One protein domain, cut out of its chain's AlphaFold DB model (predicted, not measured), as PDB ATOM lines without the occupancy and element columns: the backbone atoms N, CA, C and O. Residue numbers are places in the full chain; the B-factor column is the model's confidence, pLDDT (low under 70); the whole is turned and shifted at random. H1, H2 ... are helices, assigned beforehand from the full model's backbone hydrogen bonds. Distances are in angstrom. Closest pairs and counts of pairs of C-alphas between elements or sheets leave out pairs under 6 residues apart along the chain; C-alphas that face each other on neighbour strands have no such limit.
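Overview. This is residues 46 to 75 and 403 to 501 of the 751 residues of an uncharacterized protein of Bacteriovorax sp. DB6_IX (UniProt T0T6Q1). What shape does the model show? Three long helices, H2, H1 and H6, stand side by side as a loose row with H1 in the middle, and three short helices cover one face of this row. H3 and H5 cross H1 and H2, and H4 packs on H3 and H5 as the part farthest out from the row. What is it made of? The printed part has 129 residues with six named helices, H1 to H6 in chain order, and no named strand; its class is all helix. How large is it? It is compact, with a radius of gyration of the C-alphas of 14.8 A, yet elongated in outline, spanning 48 by 30 by 25 A.

Along the chain. Where are the long helices? H2, residues 403 to 432, is 42.5 A long; H1, residues 46 to 74, is 42.0 A long and begins with C-alpha 46 at (23.052, -2.931, -27.895). H6, residues 482 to 501, is 27.7 A long and ends with C-alpha 501 at (22.360, 5.127, -17.299). Where are the short ones? H3 is residues 439 to 448, 14.1 A; H4 is residues 456 to 461, 10.3 A; H5 is residues 469 to 479, 15.2 A.

Arrangement. How does H2 stand to H1? They touch at a shallow tilt of 14 degrees, opposite ways, the C-alphas of Asp 48 and Leu 428 being closest at 6.1 A. What else touches H1, the hub with four partners? H6 touches it at a shallow tilt of 29 degrees, opposite ways, closest at the C-alphas of Arg 47 and Val 496, 5.4 A. H3 is about perpendicular to H1 at 89 degrees, touching residues 52 to 60 alone, with the C-alphas of Ala 56 and Leu 443 closest at 5.4 A; H5, at 82 degrees, touches residues 60 to 68 alone, with those of Lys 64 and Ala 477 closest at 5.3 A. Where is H4? It forms helical hairpins with H3, at a tilt of 35.0 degrees, only just steep, and with H5, at a shallow 13 degrees; the closest C-alphas are those of Gln 444 and Ala 459, 5.0 A, and of His 461 and Leu 472, 5.4 A. H4 is apart from H1, H2 and H6. What do the backbones show? Every O i to N i+4 pair is within hydrogen-bond range in H1, H2, H3, H5 and H6; H4 has 0 of 2, but 3 of 3 O i to N i+3 pairs.

Size, cuts and confidence. Is there a cut? Residues 76 to 402 are not printed, and C-alphas 75 and 403 are 12.2 A apart across the cut. Is any link long? Of the links that are printed whole, none is long, and H5 to H6 is tight. Where is confidence low? The mean pLDDT of the printed part is 71.8, with 51 residues under 70, among them residues 423 to 439 and 493 to 501.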
ATOM      1  N   GLN A  46      23.567  -1.936 -28.843       78.12
ATOM      2  CA  GLN A  46      23.052  -2.931 -27.895       78.12
ATOM      3  C   GLN A  46      21.775  -2.455 -27.190       78.12
ATOM      4  O   GLN A  46      20.831  -3.238 -27.042       78.12
ATOM      5  N   ARG A  47      21.698  -1.173 -26.807       74.56
ATOM      6  CA  ARG A  47      20.463  -0.568 -26.288       74.56
ATOM      7  C   ARG A  47      19.335  -0.665 -27.311       74.56
ATOM      8  O   ARG A  47      18.256  -1.141 -26.969       74.56
ATOM      9  N   ASP A  48      19.579  -0.243 -28.549       66.38
ATOM     10  CA  ASP A  48      18.560  -0.199 -29.602       66.38
ATOM     11  C   ASP A  48      18.123  -1.607 -30.016       66.38
ATOM     12  O   ASP A  48      16.932  -1.833 -30.220       66.38
ATOM     13  N   ALA A  49      19.035  -2.583 -30.023       71.62
ATOM     14  CA  ALA A  49      18.694  -3.995 -30.184       71.62
ATOM     15  C   ALA A  49      17.802  -4.507 -29.036       71.62
ATOM     16  O   ALA A  49      16.813  -5.200 -29.275       71.62
ATOM     17  N   THR A  50      18.098  -4.131 -27.788       67.12
ATOM     18  CA  THR A  50      17.281  -4.506 -26.617       67.12
ATOM     19  C   THR A  50      15.897  -3.846 -26.667       67.12
ATOM     20  O   THR A  50      14.881  -4.484 -26.389       67.12
ATOM     21  N   LEU A  51      15.828  -2.583 -27.090       68.19
ATOM     22  CA  LEU A  51      14.575  -1.851 -27.263       68.19
ATOM     23  C   LEU A  51      13.743  -2.408 -28.429       68.19
ATOM     24  O   LEU A  51      12.524  -2.523 -28.305       68.19
ATOM     25  N   ALA A  52      14.383  -2.817 -29.526       67.38
ATOM     26  CA  ALA A  52      13.731  -3.500 -30.641       67.38
ATOM     27  C   ALA A  52      13.054  -4.802 -30.185       67.38
ATOM     28  O   ALA A  52      11.899  -5.046 -30.542       67.38
ATOM     29  N   LYS A  53      13.714  -5.588 -29.323       71.81
ATOM     30  CA  LYS A  53      13.113  -6.776 -28.692       71.81
ATOM     31  C   LYS A  53      11.891  -6.421 -27.841       71.81
ATOM     32  O   LYS A  53      10.851  -7.065 -27.963       71.81
ATOM     33  N   ALA A  54      11.970  -5.363 -27.032       69.00
ATOM     34  CA  ALA A  54      10.839  -4.916 -26.213       69.00
ATOM     35  C   ALA A  54       9.642  -4.458 -27.069       69.00
ATOM     36  O   ALA A  54       8.493  -4.788 -26.769       69.00
ATOM     37  N   LEU A  55       9.901  -3.741 -28.167       71.50
ATOM     38  CA  LEU A  55       8.874  -3.328 -29.126       71.50
ATOM     39  C   LEU A  55       8.236  -4.525 -29.837       71.50
ATOM     40  O   LEU A  55       7.014  -4.553 -29.991       71.50
ATOM     41  N   ALA A  56       9.038  -5.519 -30.224       72.38
ATOM     42  CA  ALA A  56       8.553  -6.766 -30.805       72.38
ATOM     43  C   ALA A  56       7.663  -7.543 -29.817       72.38
ATOM     44  O   ALA A  56       6.578  -7.988 -30.183       72.38
ATOM     45  N   LEU A  57       8.038  -7.640 -28.539       72.44
ATOM     46  CA  LEU A  57       7.199  -8.285 -27.524       72.44
ATOM     47  C   LEU A  57       5.882  -7.522 -27.301       72.44
ATOM     48  O   LEU A  57       4.801  -8.115 -27.315       72.44
ATOM     49  N   GLN A  58       5.942  -6.195 -27.170       72.94
ATOM     50  CA  GLN A  58       4.749  -5.360 -27.004       72.94
ATOM     51  C   GLN A  58       3.797  -5.466 -28.204       72.94
ATOM     52  O   GLN A  58       2.573  -5.434 -28.052       72.94
ATOM     53  N   ALA A  59       4.345  -5.613 -29.405       75.25
ATOM     54  CA  ALA A  59       3.579  -5.861 -30.610       75.25
ATOM     55  C   ALA A  59       2.812  -7.181 -30.572       75.25
ATOM     56  O   ALA A  59       1.620  -7.192 -30.872       75.25
ATOM     57  N   LEU A  60       3.465  -8.272 -30.168       76.38
ATOM     58  CA  LEU A  60       2.829  -9.584 -30.031       76.38
ATOM     59  C   LEU A  60       1.698  -9.545 -28.990       76.38
ATOM     60  O   LEU A  60       0.621 -10.092 -29.226       76.38
ATOM     61  N   VAL A  61       1.892  -8.818 -27.884       77.00
ATOM     62  CA  VAL A  61       0.844  -8.567 -26.875       77.00
ATOM     63  C   VAL A  61      -0.339  -7.813 -27.476       77.00
ATOM     64  O   VAL A  61      -1.493  -8.174 -27.240       77.00
ATOM     65  N   ASN A  62      -0.071  -6.777 -28.271       80.06
ATOM     66  CA  ASN A  62      -1.116  -5.999 -28.926       80.06
ATOM     67  C   ASN A  62      -1.865  -6.830 -29.974       80.06
ATOM     68  O   ASN A  62      -3.084  -6.751 -30.023       80.06
ATOM     69  N   ILE A  63      -1.171  -7.674 -30.743       78.56
ATOM     70  CA  ILE A  63      -1.789  -8.612 -31.694       78.56
ATOM     71  C   ILE A  63      -2.678  -9.617 -30.951       78.56
ATOM     72  O   ILE A  63      -3.817  -9.833 -31.358       78.56
ATOM     73  N   LYS A  64      -2.212 -10.181 -29.826       82.81
ATOM     74  CA  LYS A  64      -3.037 -11.031 -28.952       82.81
ATOM     75  C   LYS A  64      -4.284 -10.289 -28.470       82.81
ATOM     76  O   LYS A  64      -5.377 -10.854 -28.457       82.81
ATOM     77  N   LYS A  65      -4.132  -9.036 -28.038       82.12
ATOM     78  CA  LYS A  65      -5.255  -8.216 -27.578       82.12
ATOM     79  C   LYS A  65      -6.238  -7.942 -28.714       82.12
ATOM     80  O   LYS A  65      -7.424  -8.166 -28.526       82.12
ATOM     81  N   ASP A  66      -5.749  -7.532 -29.881       82.00
ATOM     82  CA  ASP A  66      -6.566  -7.276 -31.065       82.00
ATOM     83  C   ASP A  66      -7.316  -8.551 -31.489       82.00
ATOM     84  O   ASP A  66      -8.509  -8.477 -31.779       82.00
ATOM     85  N   TYR A  67      -6.670  -9.724 -31.426       83.38
ATOM     86  CA  TYR A  67      -7.326 -11.021 -31.607       83.38
ATOM     87  C   TYR A  67      -8.440 -11.233 -30.578       83.38
ATOM     88  O   TYR A  67      -9.578 -11.463 -30.969       83.38
ATOM     89  N   ASN A  68      -8.158 -11.107 -29.279       79.88
ATOM     90  CA  ASN A  68      -9.154 -11.300 -28.219       79.88
ATOM     91  C   ASN A  68     -10.320 -10.300 -28.302       79.88
ATOM     92  O   ASN A  68     -11.462 -10.661 -28.028       79.88
ATOM     93  N   ASP A  69     -10.054  -9.053 -28.682       80.56
ATOM     94  CA  ASP A  69     -11.073  -8.018 -28.844       80.56
ATOM     95  C   ASP A  69     -11.954  -8.316 -30.062       80.56
ATOM     96  O   ASP A  69     -13.176  -8.231 -29.963       80.56
ATOM     97  N   VAL A  70     -11.364  -8.748 -31.182       73.44
ATOM     98  CA  VAL A  70     -12.121  -9.248 -32.340       73.44
ATOM     99  C   VAL A  70     -12.922 -10.495 -31.945       73.44
ATOM    100  O   VAL A  70     -14.108 -10.575 -32.235       73.44
ATOM    101  N   GLN A  71     -12.346 -11.439 -31.199       72.69
ATOM    102  CA  GLN A  71     -13.073 -12.605 -30.683       72.69
ATOM    103  C   GLN A  71     -14.293 -12.207 -29.842       72.69
ATOM    104  O   GLN A  71     -15.353 -12.793 -30.018       72.69
ATOM    105  N   LYS A  72     -14.189 -11.179 -28.991       67.94
ATOM    106  CA  LYS A  72     -15.323 -10.642 -28.216       67.94
ATOM    107  C   LYS A  72     -16.358  -9.918 -29.080       67.94
ATOM    108  O   LYS A  72     -17.552 -10.100 -28.871       67.94
ATOM    109  N   GLN A  73     -15.920  -9.115 -30.050       62.94
ATOM    110  CA  GLN A  73     -16.813  -8.411 -30.981       62.94
ATOM    111  C   GLN A  73     -17.640  -9.394 -31.813       62.94
ATOM    112  O   GLN A  73     -18.839  -9.211 -31.983       62.94
ATOM    113  N   PHE A  74     -17.018 -10.476 -32.274       58.66
ATOM    114  CA  PHE A  74     -17.719 -11.555 -32.962       58.66
ATOM    115  C   PHE A  74     -18.378 -12.552 -31.985       58.66
ATOM    116  O   PHE A  74     -19.194 -13.357 -32.402       58.66
ATOM    117  N   GLY A  75     -18.076 -12.502 -30.687       49.09
ATOM    118  CA  GLY A  75     -18.753 -13.285 -29.644       49.09
ATOM    119  C   GLY A  75     -19.998 -12.611 -29.050       49.09
ATOM    120  O   GLY A  75     -20.622 -13.165 -28.155       49.09
ATOM    121  N   ALA A 403     -16.867 -15.121 -41.265       71.62
ATOM    122  CA  ALA A 403     -15.497 -15.622 -41.205       71.62
ATOM    123  C   ALA A 403     -14.548 -14.654 -41.906       71.62
ATOM    124  O   ALA A 403     -13.565 -14.212 -41.315       71.62
ATOM    125  N   LYS A 404     -14.909 -14.270 -43.133       77.69
ATOM    126  CA  LYS A 404     -14.135 -13.355 -43.959       77.69
ATOM    127  C   LYS A 404     -14.043 -11.964 -43.336       77.69
ATOM    128  O   LYS A 404     -12.947 -11.455 -43.183       77.69
ATOM    129  N   LYS A 405     -15.149 -11.380 -42.860       77.81
ATOM    130  CA  LYS A 405     -15.136 -10.084 -42.149       77.81
ATOM    131  C   LYS A 405     -14.260 -10.114 -40.900       77.81
ATOM    132  O   LYS A 405     -13.569  -9.136 -40.612       77.81
ATOM    133  N   LYS A 406     -14.302 -11.210 -40.139       74.44
ATOM    134  CA  LYS A 406     -13.460 -11.405 -38.955       74.44
ATOM    135  C   LYS A 406     -11.986 -11.483 -39.334       74.44
ATOM    136  O   LYS A 406     -11.161 -10.832 -38.694       74.44
ATOM    137  N   GLU A 407     -11.676 -12.261 -40.364       75.12
ATOM    138  CA  GLU A 407     -10.331 -12.408 -40.905       75.12
ATOM    139  C   GLU A 407      -9.804 -11.076 -41.452       75.12
ATOM    140  O   GLU A 407      -8.728 -10.656 -41.043       75.12
ATOM    141  N   ASP A 408     -10.585 -10.357 -42.258       81.25
ATOM    142  CA  ASP A 408     -10.250  -9.042 -42.814       81.25
ATOM    143  C   ASP A 408     -10.005  -8.008 -41.704       81.25
ATOM    144  O   ASP A 408      -8.959  -7.363 -41.667       81.25
ATOM    145  N   THR A 409     -10.899  -7.919 -40.712       81.50
ATOM    146  CA  THR A 409     -10.742  -6.988 -39.576       81.50
ATOM    147  C   THR A 409      -9.464  -7.270 -38.786       81.50
ATOM    148  O   THR A 409      -8.747  -6.352 -38.375       81.50
ATOM    149  N   LEU A 410      -9.167  -8.548 -38.542       79.69
ATOM    150  CA  LEU A 410      -7.940  -8.948 -37.865       79.69
ATOM    151  C   LEU A 410      -6.715  -8.675 -38.747       79.69
ATOM    152  O   LEU A 410      -5.692  -8.204 -38.250       79.69
ATOM    153  N   ASN A 411      -6.833  -8.914 -40.051       80.44
ATOM    154  CA  ASN A 411      -5.779  -8.677 -41.020       80.44
ATOM    155  C   ASN A 411      -5.386  -7.199 -41.088       80.44
ATOM    156  O   ASN A 411      -4.188  -6.898 -41.150       80.44
ATOM    157  N   ASP A 412      -6.365  -6.302 -41.039       82.50
ATOM    158  CA  ASP A 412      -6.172  -4.855 -41.054       82.50
ATOM    159  C   ASP A 412      -5.541  -4.362 -39.753       82.50
ATOM    160  O   ASP A 412      -4.547  -3.632 -39.777       82.50
ATOM    161  N   LYS A 413      -6.049  -4.819 -38.598       82.31
ATOM    162  CA  LYS A 413      -5.469  -4.467 -37.292       82.31
ATOM    163  C   LYS A 413      -4.018  -4.921 -37.184       82.31
ATOM    164  O   LYS A 413      -3.155  -4.124 -36.826       82.31
ATOM    165  N   VAL A 414      -3.728  -6.174 -37.537       80.31
ATOM    166  CA  VAL A 414      -2.359  -6.702 -37.492       80.31
ATOM    167  C   VAL A 414      -1.463  -5.980 -38.502       80.31
ATOM    168  O   VAL A 414      -0.342  -5.633 -38.145       80.31
ATOM    169  N   ALA A 415      -1.939  -5.666 -39.715       79.50
ATOM    170  CA  ALA A 415      -1.171  -4.858 -40.672       79.50
ATOM    171  C   ALA A 415      -0.823  -3.472 -40.115       79.50
ATOM    172  O   ALA A 415       0.324  -3.040 -40.221       79.50
ATOM    173  N   ALA A 416      -1.782  -2.801 -39.473       81.12
ATOM    174  CA  ALA A 416      -1.550  -1.507 -38.843       81.12
ATOM    175  C   ALA A 416      -0.515  -1.599 -37.708       81.12
ATOM    176  O   ALA A 416       0.351  -0.731 -37.601       81.12
ATOM    177  N   ARG A 417      -0.558  -2.663 -36.887       80.62
ATOM    178  CA  ARG A 417       0.463  -2.911 -35.852       80.62
ATOM    179  C   ARG A 417       1.840  -3.116 -36.464       80.62
ATOM    180  O   ARG A 417       2.778  -2.457 -36.028       80.62
ATOM    181  N   LEU A 418       1.945  -3.981 -37.472       76.44
ATOM    182  CA  LEU A 418       3.197  -4.256 -38.177       76.44
ATOM    183  C   LEU A 418       3.787  -2.977 -38.775       76.44
ATOM    184  O   LEU A 418       4.952  -2.692 -38.531       76.44
ATOM    185  N   GLY A 419       2.976  -2.151 -39.441       74.19
ATOM    186  CA  GLY A 419       3.427  -0.872 -39.992       74.19
ATOM    187  C   GLY A 419       3.896   0.141 -38.937       74.19
ATOM    188  O   GLY A 419       4.843   0.882 -39.183       74.19
ATOM    189  N   ASP A 420       3.271   0.186 -37.755       76.00
ATOM    190  CA  ASP A 420       3.723   1.046 -36.647       76.00
ATOM    191  C   ASP A 420       5.068   0.576 -36.070       76.00
ATOM    192  O   ASP A 420       5.961   1.384 -35.806       76.00
ATOM    193  N   ILE A 421       5.242  -0.735 -35.907       72.44
ATOM    194  CA  ILE A 421       6.496  -1.321 -35.413       72.44
ATOM    195  C   ILE A 421       7.609  -1.132 -36.428       72.44
ATOM    196  O   ILE A 421       8.704  -0.755 -36.037       72.44
ATOM    197  N   ASP A 422       7.331  -1.351 -37.711       73.75
ATOM    198  CA  ASP A 422       8.300  -1.173 -38.787       73.75
ATOM    199  C   ASP A 422       8.853   0.251 -38.795       73.75
ATOM    200  O   ASP A 422      10.061   0.451 -38.729       73.75
ATOM    201  N   LYS A 423       7.977   1.258 -38.699       69.50
ATOM    202  CA  LYS A 423       8.396   2.659 -38.551       69.50
ATOM    203  C   LYS A 423       9.263   2.880 -37.311       69.50
ATOM    204  O   LYS A 423      10.266   3.587 -37.378       69.50
ATOM    205  N   LYS A 424       8.899   2.289 -36.170       68.75
ATOM    206  CA  LYS A 424       9.675   2.413 -34.925       68.75
ATOM    207  C   LYS A 424      11.044   1.740 -35.030       68.75
ATOM    208  O   LYS A 424      12.029   2.321 -34.587       68.75
ATOM    209  N   LEU A 425      11.115   0.562 -35.642       67.00
ATOM    210  CA  LEU A 425      12.351  -0.184 -35.862       67.00
ATOM    211  C   LEU A 425      13.254   0.502 -36.885       67.00
ATOM    212  O   LEU A 425      14.444   0.637 -36.626       67.00
ATOM    213  N   GLN A 426      12.703   1.030 -37.978       66.38
ATOM    214  CA  GLN A 426      13.446   1.857 -38.930       66.38
ATOM    215  C   GLN A 426      14.013   3.113 -38.261       66.38
ATOM    216  O   GLN A 426      15.160   3.478 -38.506       66.38
ATOM    217  N   ASN A 427      13.248   3.766 -37.382       63.06
ATOM    218  CA  ASN A 427      13.738   4.924 -36.631       63.06
ATOM    219  C   ASN A 427      14.870   4.547 -35.661       63.06
ATOM    220  O   ASN A 427      15.845   5.288 -35.548       63.06
ATOM    221  N   LEU A 428      14.779   3.392 -34.994       61.03
ATOM    222  CA  LEU A 428      15.866   2.865 -34.158       61.03
ATOM    223  C   LEU A 428      17.096   2.483 -34.984       61.03
ATOM    224  O   LEU A 428      18.223   2.789 -34.596       61.03
ATOM    225  N   GLY A 429      16.889   1.885 -36.154       56.41
ATOM    226  CA  GLY A 429      17.941   1.592 -37.118       56.41
ATOM    227  C   GLY A 429      18.673   2.857 -37.565       56.41
ATOM    228  O   GLY A 429      19.888   2.957 -37.427       56.41
ATOM    229  N   LYS A 430      17.934   3.898 -37.967       60.47
ATOM    230  CA  LYS A 430      18.503   5.212 -38.324       60.47
ATOM    231  C   LYS A 430      19.306   5.842 -37.184       60.47
ATOM    232  O   LYS A 430      20.335   6.459 -37.437       60.47
ATOM    233  N   ARG A 431      18.862   5.680 -35.933       53.72
ATOM    234  CA  ARG A 431      19.573   6.183 -34.745       53.72
ATOM    235  C   ARG A 431      20.858   5.415 -34.435       53.72
ATOM    236  O   ARG A 431      21.832   6.028 -34.005       53.72
ATOM    237  N   SER A 432      20.856   4.101 -34.638       50.97
ATOM    238  CA  SER A 432      22.012   3.227 -34.388       50.97
ATOM    239  C   SER A 432      22.962   3.106 -35.586       50.97
ATOM    240  O   SER A 432      24.071   2.597 -35.436       50.97
ATOM    241  N   GLY A 433      22.553   3.579 -36.767       50.28
ATOM    242  CA  GLY A 433      23.264   3.372 -38.031       50.28
ATOM    243  C   GLY A 433      22.998   2.006 -38.679       50.28
ATOM    244  O   GLY A 433      23.650   1.675 -39.665       50.28
ATOM    245  N   ALA A 434      22.057   1.215 -38.154       52.81
ATOM    246  CA  ALA A 434      21.593  -0.020 -38.779       52.81
ATOM    247  C   ALA A 434      20.529   0.309 -39.840       52.81
ATOM    248  O   ALA A 434      19.402   0.682 -39.522       52.81
ATOM    249  N   THR A 435      20.885   0.206 -41.118       48.22
ATOM    250  CA  THR A 435      20.037   0.653 -42.236       48.22
ATOM    251  C   THR A 435      18.944  -0.329 -42.649       48.22
ATOM    252  O   THR A 435      18.115   0.035 -43.478       48.22
ATOM    253  N   ASP A 436      18.890  -1.530 -42.071       54.78
ATOM    254  CA  ASP A 436      17.971  -2.578 -42.522       54.78
ATOM    255  C   ASP A 436      17.397  -3.366 -41.333       54.78
ATOM    256  O   ASP A 436      17.939  -4.386 -40.903       54.78
ATOM    257  N   VAL A 437      16.321  -2.843 -40.731       58.88
ATOM    258  CA  VAL A 437      15.615  -3.504 -39.620       58.88
ATOM    259  C   VAL A 437      14.216  -3.901 -40.079       58.88
ATOM    260  O   VAL A 437      13.276  -3.116 -40.017       58.88
ATOM    261  N   ASP A 438      14.099  -5.143 -40.540       69.12
ATOM    262  CA  ASP A 438      12.844  -5.760 -40.971       69.12
ATOM    263  C   ASP A 438      12.006  -6.176 -39.747       69.12
ATOM    264  O   ASP A 438      12.422  -7.000 -38.917       69.12
ATOM    265  N   SER A 439      10.812  -5.593 -39.618       68.75
ATOM    266  CA  SER A 439       9.884  -5.877 -38.519       68.75
ATOM    267  C   SER A 439       9.388  -7.322 -38.480       68.75
ATOM    268  O   SER A 439       9.214  -7.874 -37.388       68.75
ATOM    269  N   LEU A 440       9.218  -7.970 -39.635       70.19
ATOM    270  CA  LEU A 440       8.799  -9.368 -39.720       70.19
ATOM    271  C   LEU A 440       9.912 -10.293 -39.247       70.19
ATOM    272  O   LEU A 440       9.663 -11.161 -38.409       70.19
ATOM    273  N   LYS A 441      11.150 -10.058 -39.700       73.69
ATOM    274  CA  LYS A 441      12.318 -10.804 -39.203       73.69
ATOM    275  C   LYS A 441      12.522 -10.593 -37.710       73.69
ATOM    276  O   LYS A 441      12.848 -11.553 -37.019       73.69
ATOM    277  N   SER A 442      12.300  -9.384 -37.201       71.62
ATOM    278  CA  SER A 442      12.449  -9.074 -35.773       71.62
ATOM    279  C   SER A 442      11.428  -9.832 -34.917       71.62
ATOM    280  O   SER A 442      11.802 -10.481 -33.941       71.62
ATOM    281  N   LEU A 443      10.149  -9.822 -35.311       75.38
ATOM    282  CA  LEU A 443       9.090 -10.579 -34.631       75.38
ATOM    283  C   LEU A 443       9.309 -12.091 -34.721       75.38
ATOM    284  O   LEU A 443       9.156 -12.797 -33.724       75.38
ATOM    285  N   GLN A 444       9.684 -12.589 -35.902       80.06
ATOM    286  CA  GLN A 444       9.961 -14.005 -36.117       80.06
ATOM    287  C   GLN A 444      11.165 -14.470 -35.292       80.06
ATOM    288  O   GLN A 444      11.085 -15.504 -34.636       80.06
ATOM    289  N   SER A 445      12.264 -13.710 -35.303       77.38
ATOM    290  CA  SER A 445      13.475 -14.027 -34.538       77.38
ATOM    291  C   SER A 445      13.179 -14.046 -33.046       77.38
ATOM    292  O   SER A 445      13.572 -14.982 -32.365       77.38
ATOM    293  N   TYR A 446      12.408 -13.074 -32.551       73.69
ATOM    294  CA  TYR A 446      12.030 -13.032 -31.143       73.69
ATOM    295  C   TYR A 446      11.165 -14.228 -30.732       73.69
ATOM    296  O   TYR A 446      11.417 -14.836 -29.701       73.69
ATOM    297  N   LEU A 447      10.174 -14.620 -31.540       75.56
ATOM    298  CA  LEU A 447       9.391 -15.830 -31.261       75.56
ATOM    299  C   LEU A 447      10.274 -17.087 -31.271       75.56
ATOM    300  O   LEU A 447      10.110 -17.943 -30.406       75.56
ATOM    301  N   LYS A 448      11.248 -17.175 -32.187       79.75
ATOM    302  CA  LYS A 448      12.230 -18.273 -32.226       79.75
ATOM    303  C   LYS A 448      13.170 -18.304 -31.019       79.75
ATOM    304  O   LYS A 448      13.613 -19.382 -30.653       79.75
ATOM    305  N   GLU A 449      13.433 -17.182 -30.345       75.00
ATOM    306  CA  GLU A 449      14.210 -17.181 -29.087       75.00
ATOM    307  C   GLU A 449      13.532 -18.007 -27.972       75.00
ATOM    308  O   GLU A 449      14.183 -18.377 -26.998       75.00
ATOM    309  N   TYR A 450      12.255 -18.372 -28.141       67.62
ATOM    310  CA  TYR A 450      11.518 -19.294 -27.273       67.62
ATOM    311  C   TYR A 450      11.383 -20.713 -27.859       67.62
ATOM    312  O   TYR A 450      10.453 -21.444 -27.486       67.62
ATOM    313  N   GLU A 451      12.262 -21.109 -28.788       52.31
ATOM    314  CA  GLU A 451      12.349 -22.471 -29.328       52.31
ATOM    315  C   GLU A 451      12.428 -23.500 -28.183       52.31
ATOM    316  O   GLU A 451      13.272 -23.416 -27.294       52.31
ATOM    317  N   GLY A 452      11.480 -24.446 -28.167       50.41
ATOM    318  CA  GLY A 452      11.277 -25.408 -27.072       50.41
ATOM    319  C   GLY A 452      10.061 -25.123 -26.179       50.41
ATOM    320  O   GLY A 452       9.640 -25.996 -25.423       50.41
ATOM    321  N   SER A 453       9.439 -23.948 -26.304       63.72
ATOM    322  CA  SER A 453       8.139 -23.625 -25.700       63.72
ATOM    323  C   SER A 453       7.025 -23.583 -26.753       63.72
ATOM    324  O   SER A 453       7.278 -23.383 -27.943       63.72
ATOM    325  N   ALA A 454       5.763 -23.696 -26.326       66.50
ATOM    326  CA  ALA A 454       4.614 -23.592 -27.230       66.50
ATOM    327  C   ALA A 454       4.516 -22.220 -27.943       66.50
ATOM    328  O   ALA A 454       3.879 -22.115 -28.990       66.50
ATOM    329  N   LEU A 455       5.194 -21.186 -27.423       75.31
ATOM    330  CA  LEU A 455       5.271 -19.851 -28.023       75.31
ATOM    331  C   LEU A 455       6.191 -19.803 -29.255       75.31
ATOM    332  O   LEU A 455       5.889 -19.082 -30.206       75.31
ATOM    333  N   GLY A 456       7.261 -20.607 -29.282       77.12
ATOM    334  CA  GLY A 456       8.193 -20.663 -30.415       77.12
ATOM    335  C   GLY A 456       7.526 -21.118 -31.713       77.12
ATOM    336  O   GLY A 456       7.810 -20.593 -32.789       77.12
ATOM    337  N   ASN A 457       6.527 -21.998 -31.607       81.25
ATOM    338  CA  ASN A 457       5.739 -22.468 -32.747       81.25
ATOM    339  C   ASN A 457       4.950 -21.345 -33.438       81.25
ATOM    340  O   ASN A 457       4.659 -21.454 -34.631       81.25
ATOM    341  N   CYS A 458       4.651 -20.244 -32.739       85.81
ATOM    342  CA  CYS A 458       3.967 -19.104 -33.344       85.81
ATOM    343  C   CYS A 458       4.824 -18.400 -34.406       85.81
ATOM    344  O   CYS A 458       4.268 -17.756 -35.298       85.81
ATOM    345  N   ALA A 459       6.156 -18.562 -34.370       82.00
ATOM    346  CA  ALA A 459       7.063 -18.019 -35.380       82.00
ATOM    347  C   ALA A 459       6.775 -18.566 -36.787       82.00
ATOM    348  O   ALA A 459       6.994 -17.868 -37.772       82.00
ATOM    349  N   ASN A 460       6.238 -19.787 -36.892       83.69
ATOM    350  CA  ASN A 460       5.924 -20.431 -38.172       83.69
ATOM    351  C   ASN A 460       4.774 -19.741 -38.922       83.69
ATOM    352  O   ASN A 460       4.607 -19.938 -40.124       83.69
ATOM    353  N   HIS A 461       3.988 -18.909 -38.233       84.81
ATOM    354  CA  HIS A 461       2.940 -18.092 -38.848       84.81
ATOM    355  C   HIS A 461       3.471 -16.777 -39.441       84.81
ATOM    356  O   HIS A 461       2.692 -15.991 -39.984       84.81
ATOM    357  N   ILE A 462       4.784 -16.552 -39.367       79.44
ATOM    358  CA  ILE A 462       5.504 -15.447 -39.992       79.44
ATOM    359  C   ILE A 462       6.522 -16.074 -40.950       79.44
ATOM    360  O   ILE A 462       7.517 -16.645 -40.512       79.44
ATOM    361  N   ASN A 463       6.271 -16.010 -42.258       69.44
ATOM    362  CA  ASN A 463       7.184 -16.551 -43.264       69.44
ATOM    363  C   ASN A 463       7.673 -15.441 -44.195       69.44
ATOM    364  O   ASN A 463       6.960 -15.071 -45.127       69.44
ATOM    365  N   GLY A 464       8.884 -14.931 -43.951       63.78
ATOM    366  CA  GLY A 464       9.538 -13.940 -44.808       63.78
ATOM    367  C   GLY A 464       8.658 -12.710 -45.043       63.78
ATOM    368  O   GLY A 464       8.573 -11.846 -44.182       63.78
ATOM    369  N   ALA A 465       7.978 -12.667 -46.193       57.66
ATOM    370  CA  ALA A 465       7.101 -11.573 -46.619       57.66
ATOM    371  C   ALA A 465       5.623 -11.703 -46.190       57.66
ATOM    372  O   ALA A 465       4.855 -10.757 -46.358       57.66
ATOM    373  N   VAL A 466       5.184 -12.862 -45.680       62.00
ATOM    374  CA  VAL A 466       3.757 -13.151 -45.446       62.00
ATOM    375  C   VAL A 466       3.499 -13.543 -43.995       62.00
ATOM    376  O   VAL A 466       4.095 -14.478 -43.459       62.00
ATOM    377  N   VAL A 467       2.541 -12.856 -43.371       72.44
ATOM    378  CA  VAL A 467       2.035 -13.176 -42.030       72.44
ATOM    379  C   VAL A 467       0.668 -13.836 -42.153       72.44
ATOM    380  O   VAL A 467      -0.258 -13.248 -42.709       72.44
ATOM    381  N   GLN A 468       0.509 -15.032 -41.583       81.38
ATOM    382  CA  GLN A 468      -0.793 -15.688 -41.418       81.38
ATOM    383  C   GLN A 468      -1.493 -15.100 -40.187       81.38
ATOM    384  O   GLN A 468      -1.567 -15.728 -39.133       81.38
ATOM    385  N   LYS A 469      -1.955 -13.849 -40.303       79.50
ATOM    386  CA  LYS A 469      -2.321 -12.973 -39.174       79.50
ATOM    387  C   LYS A 469      -3.371 -13.587 -38.239       79.50
ATOM    388  O   LYS A 469      -3.229 -13.476 -37.023       79.50
ATOM    389  N   ALA A 470      -4.362 -14.298 -38.785       71.88
ATOM    390  CA  ALA A 470      -5.365 -15.009 -37.992       71.88
ATOM    391  C   ALA A 470      -4.773 -16.134 -37.131       71.88
ATOM    392  O   ALA A 470      -5.024 -16.189 -35.926       71.88
ATOM    393  N   LYS A 471      -3.927 -16.976 -37.731       81.81
ATOM    394  CA  LYS A 471      -3.264 -18.089 -37.041       81.81
ATOM    395  C   LYS A 471      -2.202 -17.605 -36.056       81.81
ATOM    396  O   LYS A 471      -2.066 -18.171 -34.977       81.81
ATOM    397  N   LEU A 472      -1.500 -16.517 -36.382       82.12
ATOM    398  CA  LEU A 472      -0.587 -15.852 -35.455       82.12
ATOM    399  C   LEU A 472      -1.342 -15.352 -34.214       82.12
ATOM    400  O   LEU A 472      -0.929 -15.646 -33.098       82.12
ATOM    401  N   GLY A 473      -2.460 -14.638 -34.398       83.31
ATOM    402  CA  GLY A 473      -3.287 -14.147 -33.292       83.31
ATOM    403  C   GLY A 473      -3.802 -15.269 -32.388       83.31
ATOM    404  O   GLY A 473      -3.693 -15.167 -31.168       83.31
ATOM    405  N   GLU A 474      -4.283 -16.364 -32.979       82.00
ATOM    406  CA  GLU A 474      -4.729 -17.554 -32.246       82.00
ATOM    407  C   GLU A 474      -3.588 -18.229 -31.479       82.00
ATOM    408  O   GLU A 474      -3.715 -18.502 -30.284       82.00
ATOM    409  N   CYS A 475      -2.445 -18.446 -32.133       85.50
ATOM    410  CA  CYS A 475      -1.280 -19.038 -31.491       85.50
ATOM    411  C   CYS A 475      -0.808 -18.194 -30.298       85.50
ATOM    412  O   CYS A 475      -0.547 -18.732 -29.222       85.50
ATOM    413  N   LEU A 476      -0.761 -16.865 -30.447       84.25
ATOM    414  CA  LEU A 476      -0.398 -15.954 -29.362       84.25
ATOM    415  C   LEU A 476      -1.443 -15.945 -28.242       84.25
ATOM    416  O   LEU A 476      -1.075 -15.904 -27.070       84.25
ATOM    417  N   ALA A 477      -2.736 -16.006 -28.561       83.62
ATOM    418  CA  ALA A 477      -3.786 -16.066 -27.549       83.62
ATOM    419  C   ALA A 477      -3.648 -17.299 -26.645       83.62
ATOM    420  O   ALA A 477      -3.798 -17.169 -25.428       83.62
ATOM    421  N   ASN A 478      -3.293 -18.441 -27.237       83.31
ATOM    422  CA  ASN A 478      -3.159 -19.716 -26.539       83.31
ATOM    423  C   ASN A 478      -1.834 -19.857 -25.774       83.31
ATOM    424  O   ASN A 478      -1.810 -20.510 -24.735       83.31
ATOM    425  N   ASN A 479      -0.748 -19.246 -26.261       82.06
ATOM    426  CA  ASN A 479       0.603 -19.533 -25.758       82.06
ATOM    427  C   ASN A 479       1.307 -18.351 -25.072       82.06
ATOM    428  O   ASN A 479       2.206 -18.568 -24.262       82.06
ATOM    429  N   LEU A 480       0.928 -17.098 -25.353       80.38
ATOM    430  CA  LEU A 480       1.560 -15.923 -24.742       80.38
ATOM    431  C   LEU A 480       0.874 -15.592 -23.410       80.38
ATOM    432  O   LEU A 480      -0.232 -15.054 -23.408       80.38
ATOM    433  N   THR A 481       1.498 -15.874 -22.268       76.06
ATOM    434  CA  THR A 481       0.925 -15.561 -20.944       76.06
ATOM    435  C   THR A 481       1.338 -14.170 -20.453       76.06
ATOM    436  O   THR A 481       2.402 -13.661 -20.799       76.06
ATOM    437  N   SER A 482       0.497 -13.537 -19.625       66.75
ATOM    438  CA  SER A 482       0.804 -12.219 -19.043       66.75
ATOM    439  C   SER A 482       2.045 -12.255 -18.147       66.75
ATOM    440  O   SER A 482       2.769 -11.273 -18.059       66.75
ATOM    441  N   GLU A 483       2.302 -13.388 -17.494       68.94
ATOM    442  CA  GLU A 483       3.463 -13.584 -16.624       68.94
ATOM    443  C   GLU A 483       4.775 -13.611 -17.418       68.94
ATOM    444  O   GLU A 483       5.720 -12.913 -17.054       68.94
ATOM    445  N   LEU A 484       4.801 -14.331 -18.545       67.19
ATOM    446  CA  LEU A 484       5.957 -14.390 -19.443       67.19
ATOM    447  C   LEU A 484       6.264 -13.004 -20.033       67.19
ATOM    448  O   LEU A 484       7.394 -12.529 -19.973       67.19
ATOM    449  N   VAL A 485       5.222 -12.305 -20.497       68.94
ATOM    450  CA  VAL A 485       5.315 -10.934 -21.020       68.94
ATOM    451  C   VAL A 485       5.868  -9.970 -19.972       68.94
ATOM    452  O   VAL A 485       6.793  -9.217 -20.261       68.94
ATOM    453  N   ASN A 486       5.312  -9.980 -18.760       67.00
ATOM    454  CA  ASN A 486       5.710  -9.045 -17.711       67.00
ATOM    455  C   ASN A 486       7.140  -9.305 -17.233       67.00
ATOM    456  O   ASN A 486       7.874  -8.354 -16.973       67.00
ATOM    457  N   LYS A 487       7.547 -10.576 -17.140       73.12
ATOM    458  CA  LYS A 487       8.908 -10.957 -16.760       73.12
ATOM    459  C   LYS A 487       9.924 -10.486 -17.800       73.12
ATOM    460  O   LYS A 487      10.882  -9.806 -17.437       73.12
ATOM    461  N   ASP A 488       9.695 -10.785 -19.075       70.81
ATOM    462  CA  ASP A 488      10.664 -10.480 -20.129       70.81
ATOM    463  C   ASP A 488      10.696  -8.982 -20.462       70.81
ATOM    464  O   ASP A 488      11.778  -8.412 -20.603       70.81
ATOM    465  N   LEU A 489       9.544  -8.291 -20.463       66.25
ATOM    466  CA  LEU A 489       9.515  -6.825 -20.564       66.25
ATOM    467  C   LEU A 489      10.245  -6.156 -19.397       66.25
ATOM    468  O   LEU A 489      10.942  -5.167 -19.619       66.25
ATOM    469  N   ALA A 490      10.117  -6.672 -18.171       66.88
ATOM    470  CA  ALA A 490      10.820  -6.112 -17.020       66.88
ATOM    471  C   ALA A 490      12.343  -6.275 -17.144       66.88
ATOM    472  O   ALA A 490      13.082  -5.338 -16.834       66.88
ATOM    473  N   VAL A 491      12.815  -7.429 -17.629       73.38
ATOM    474  CA  VAL A 491      14.245  -7.667 -17.887       73.38
ATOM    475  C   VAL A 491      14.757  -6.734 -18.984       73.38
ATOM    476  O   VAL A 491      15.708  -5.992 -18.749       73.38
ATOM    477  N   LEU A 492      14.083  -6.693 -20.138       70.06
ATOM    478  CA  LEU A 492      14.465  -5.832 -21.262       70.06
ATOM    479  C   LEU A 492      14.447  -4.348 -20.871       70.06
ATOM    480  O   LEU A 492      15.378  -3.612 -21.187       70.06
ATOM    481  N   SER A 493      13.424  -3.903 -20.135       64.50
ATOM    482  CA  SER A 493      13.327  -2.527 -19.639       64.50
ATOM    483  C   SER A 493      14.465  -2.184 -18.678       64.50
ATOM    484  O   SER A 493      15.043  -1.099 -18.775       64.50
ATOM    485  N   LYS A 494      14.831  -3.110 -17.782       69.44
ATOM    486  CA  LYS A 494      15.964  -2.938 -16.868       69.44
ATOM    487  C   LYS A 494      17.292  -2.852 -17.622       69.44
ATOM    488  O   LYS A 494      18.126  -2.024 -17.263       69.44
ATOM    489  N   ASP A 495      17.488  -3.672 -18.652       67.94
ATOM    490  CA  ASP A 495      18.709  -3.648 -19.460       67.94
ATOM    491  C   ASP A 495      18.821  -2.367 -20.298       67.94
ATOM    492  O   ASP A 495      19.881  -1.742 -20.292       67.94
ATOM    493  N   VAL A 496      17.731  -1.907 -20.929       65.25
ATOM    494  CA  VAL A 496      17.691  -0.599 -21.615       65.25
ATOM    495  C   VAL A 496      18.051   0.525 -20.642       65.25
ATOM    496  O   VAL A 496      18.951   1.313 -20.928       65.25
ATOM    497  N   ALA A 497      17.433   0.547 -19.456       57.72
ATOM    498  CA  ALA A 497      17.726   1.551 -18.435       57.72
ATOM    499  C   ALA A 497      19.191   1.509 -17.966       57.72
ATOM    500  O   ALA A 497      19.779   2.555 -17.688       57.72
ATOM    501  N   ALA A 498      19.802   0.322 -17.894       67.06
ATOM    502  CA  ALA A 498      21.211   0.176 -17.549       67.06
ATOM    503  C   ALA A 498      22.132   0.770 -18.627       67.06
ATOM    504  O   ALA A 498      23.080   1.476 -18.277       67.06
ATOM    505  N   TYR A 499      21.849   0.536 -19.915       68.12
ATOM    506  CA  TYR A 499      22.587   1.175 -21.012       68.12
ATOM    507  C   TYR A 499      22.397   2.691 -21.011       68.12
ATOM    508  O   TYR A 499      23.383   3.420 -21.087       68.12
ATOM    509  N   ASP A 500      21.164   3.179 -20.854       56.06
ATOM    510  CA  ASP A 500      20.882   4.616 -20.793       56.06
ATOM    511  C   ASP A 500      21.610   5.282 -19.626       56.06
ATOM    512  O   ASP A 500      22.205   6.351 -19.780       56.06
ATOM    513  N   GLN A 501      21.625   4.639 -18.457       60.66
ATOM    514  CA  GLN A 501      22.360   5.127 -17.299       60.66
ATOM    515  C   GLN A 501      23.871   5.129 -17.543       60.66
ATOM    516  O   GLN A 501      24.540   6.082 -17.141       60.66
TER     517      GLN A 501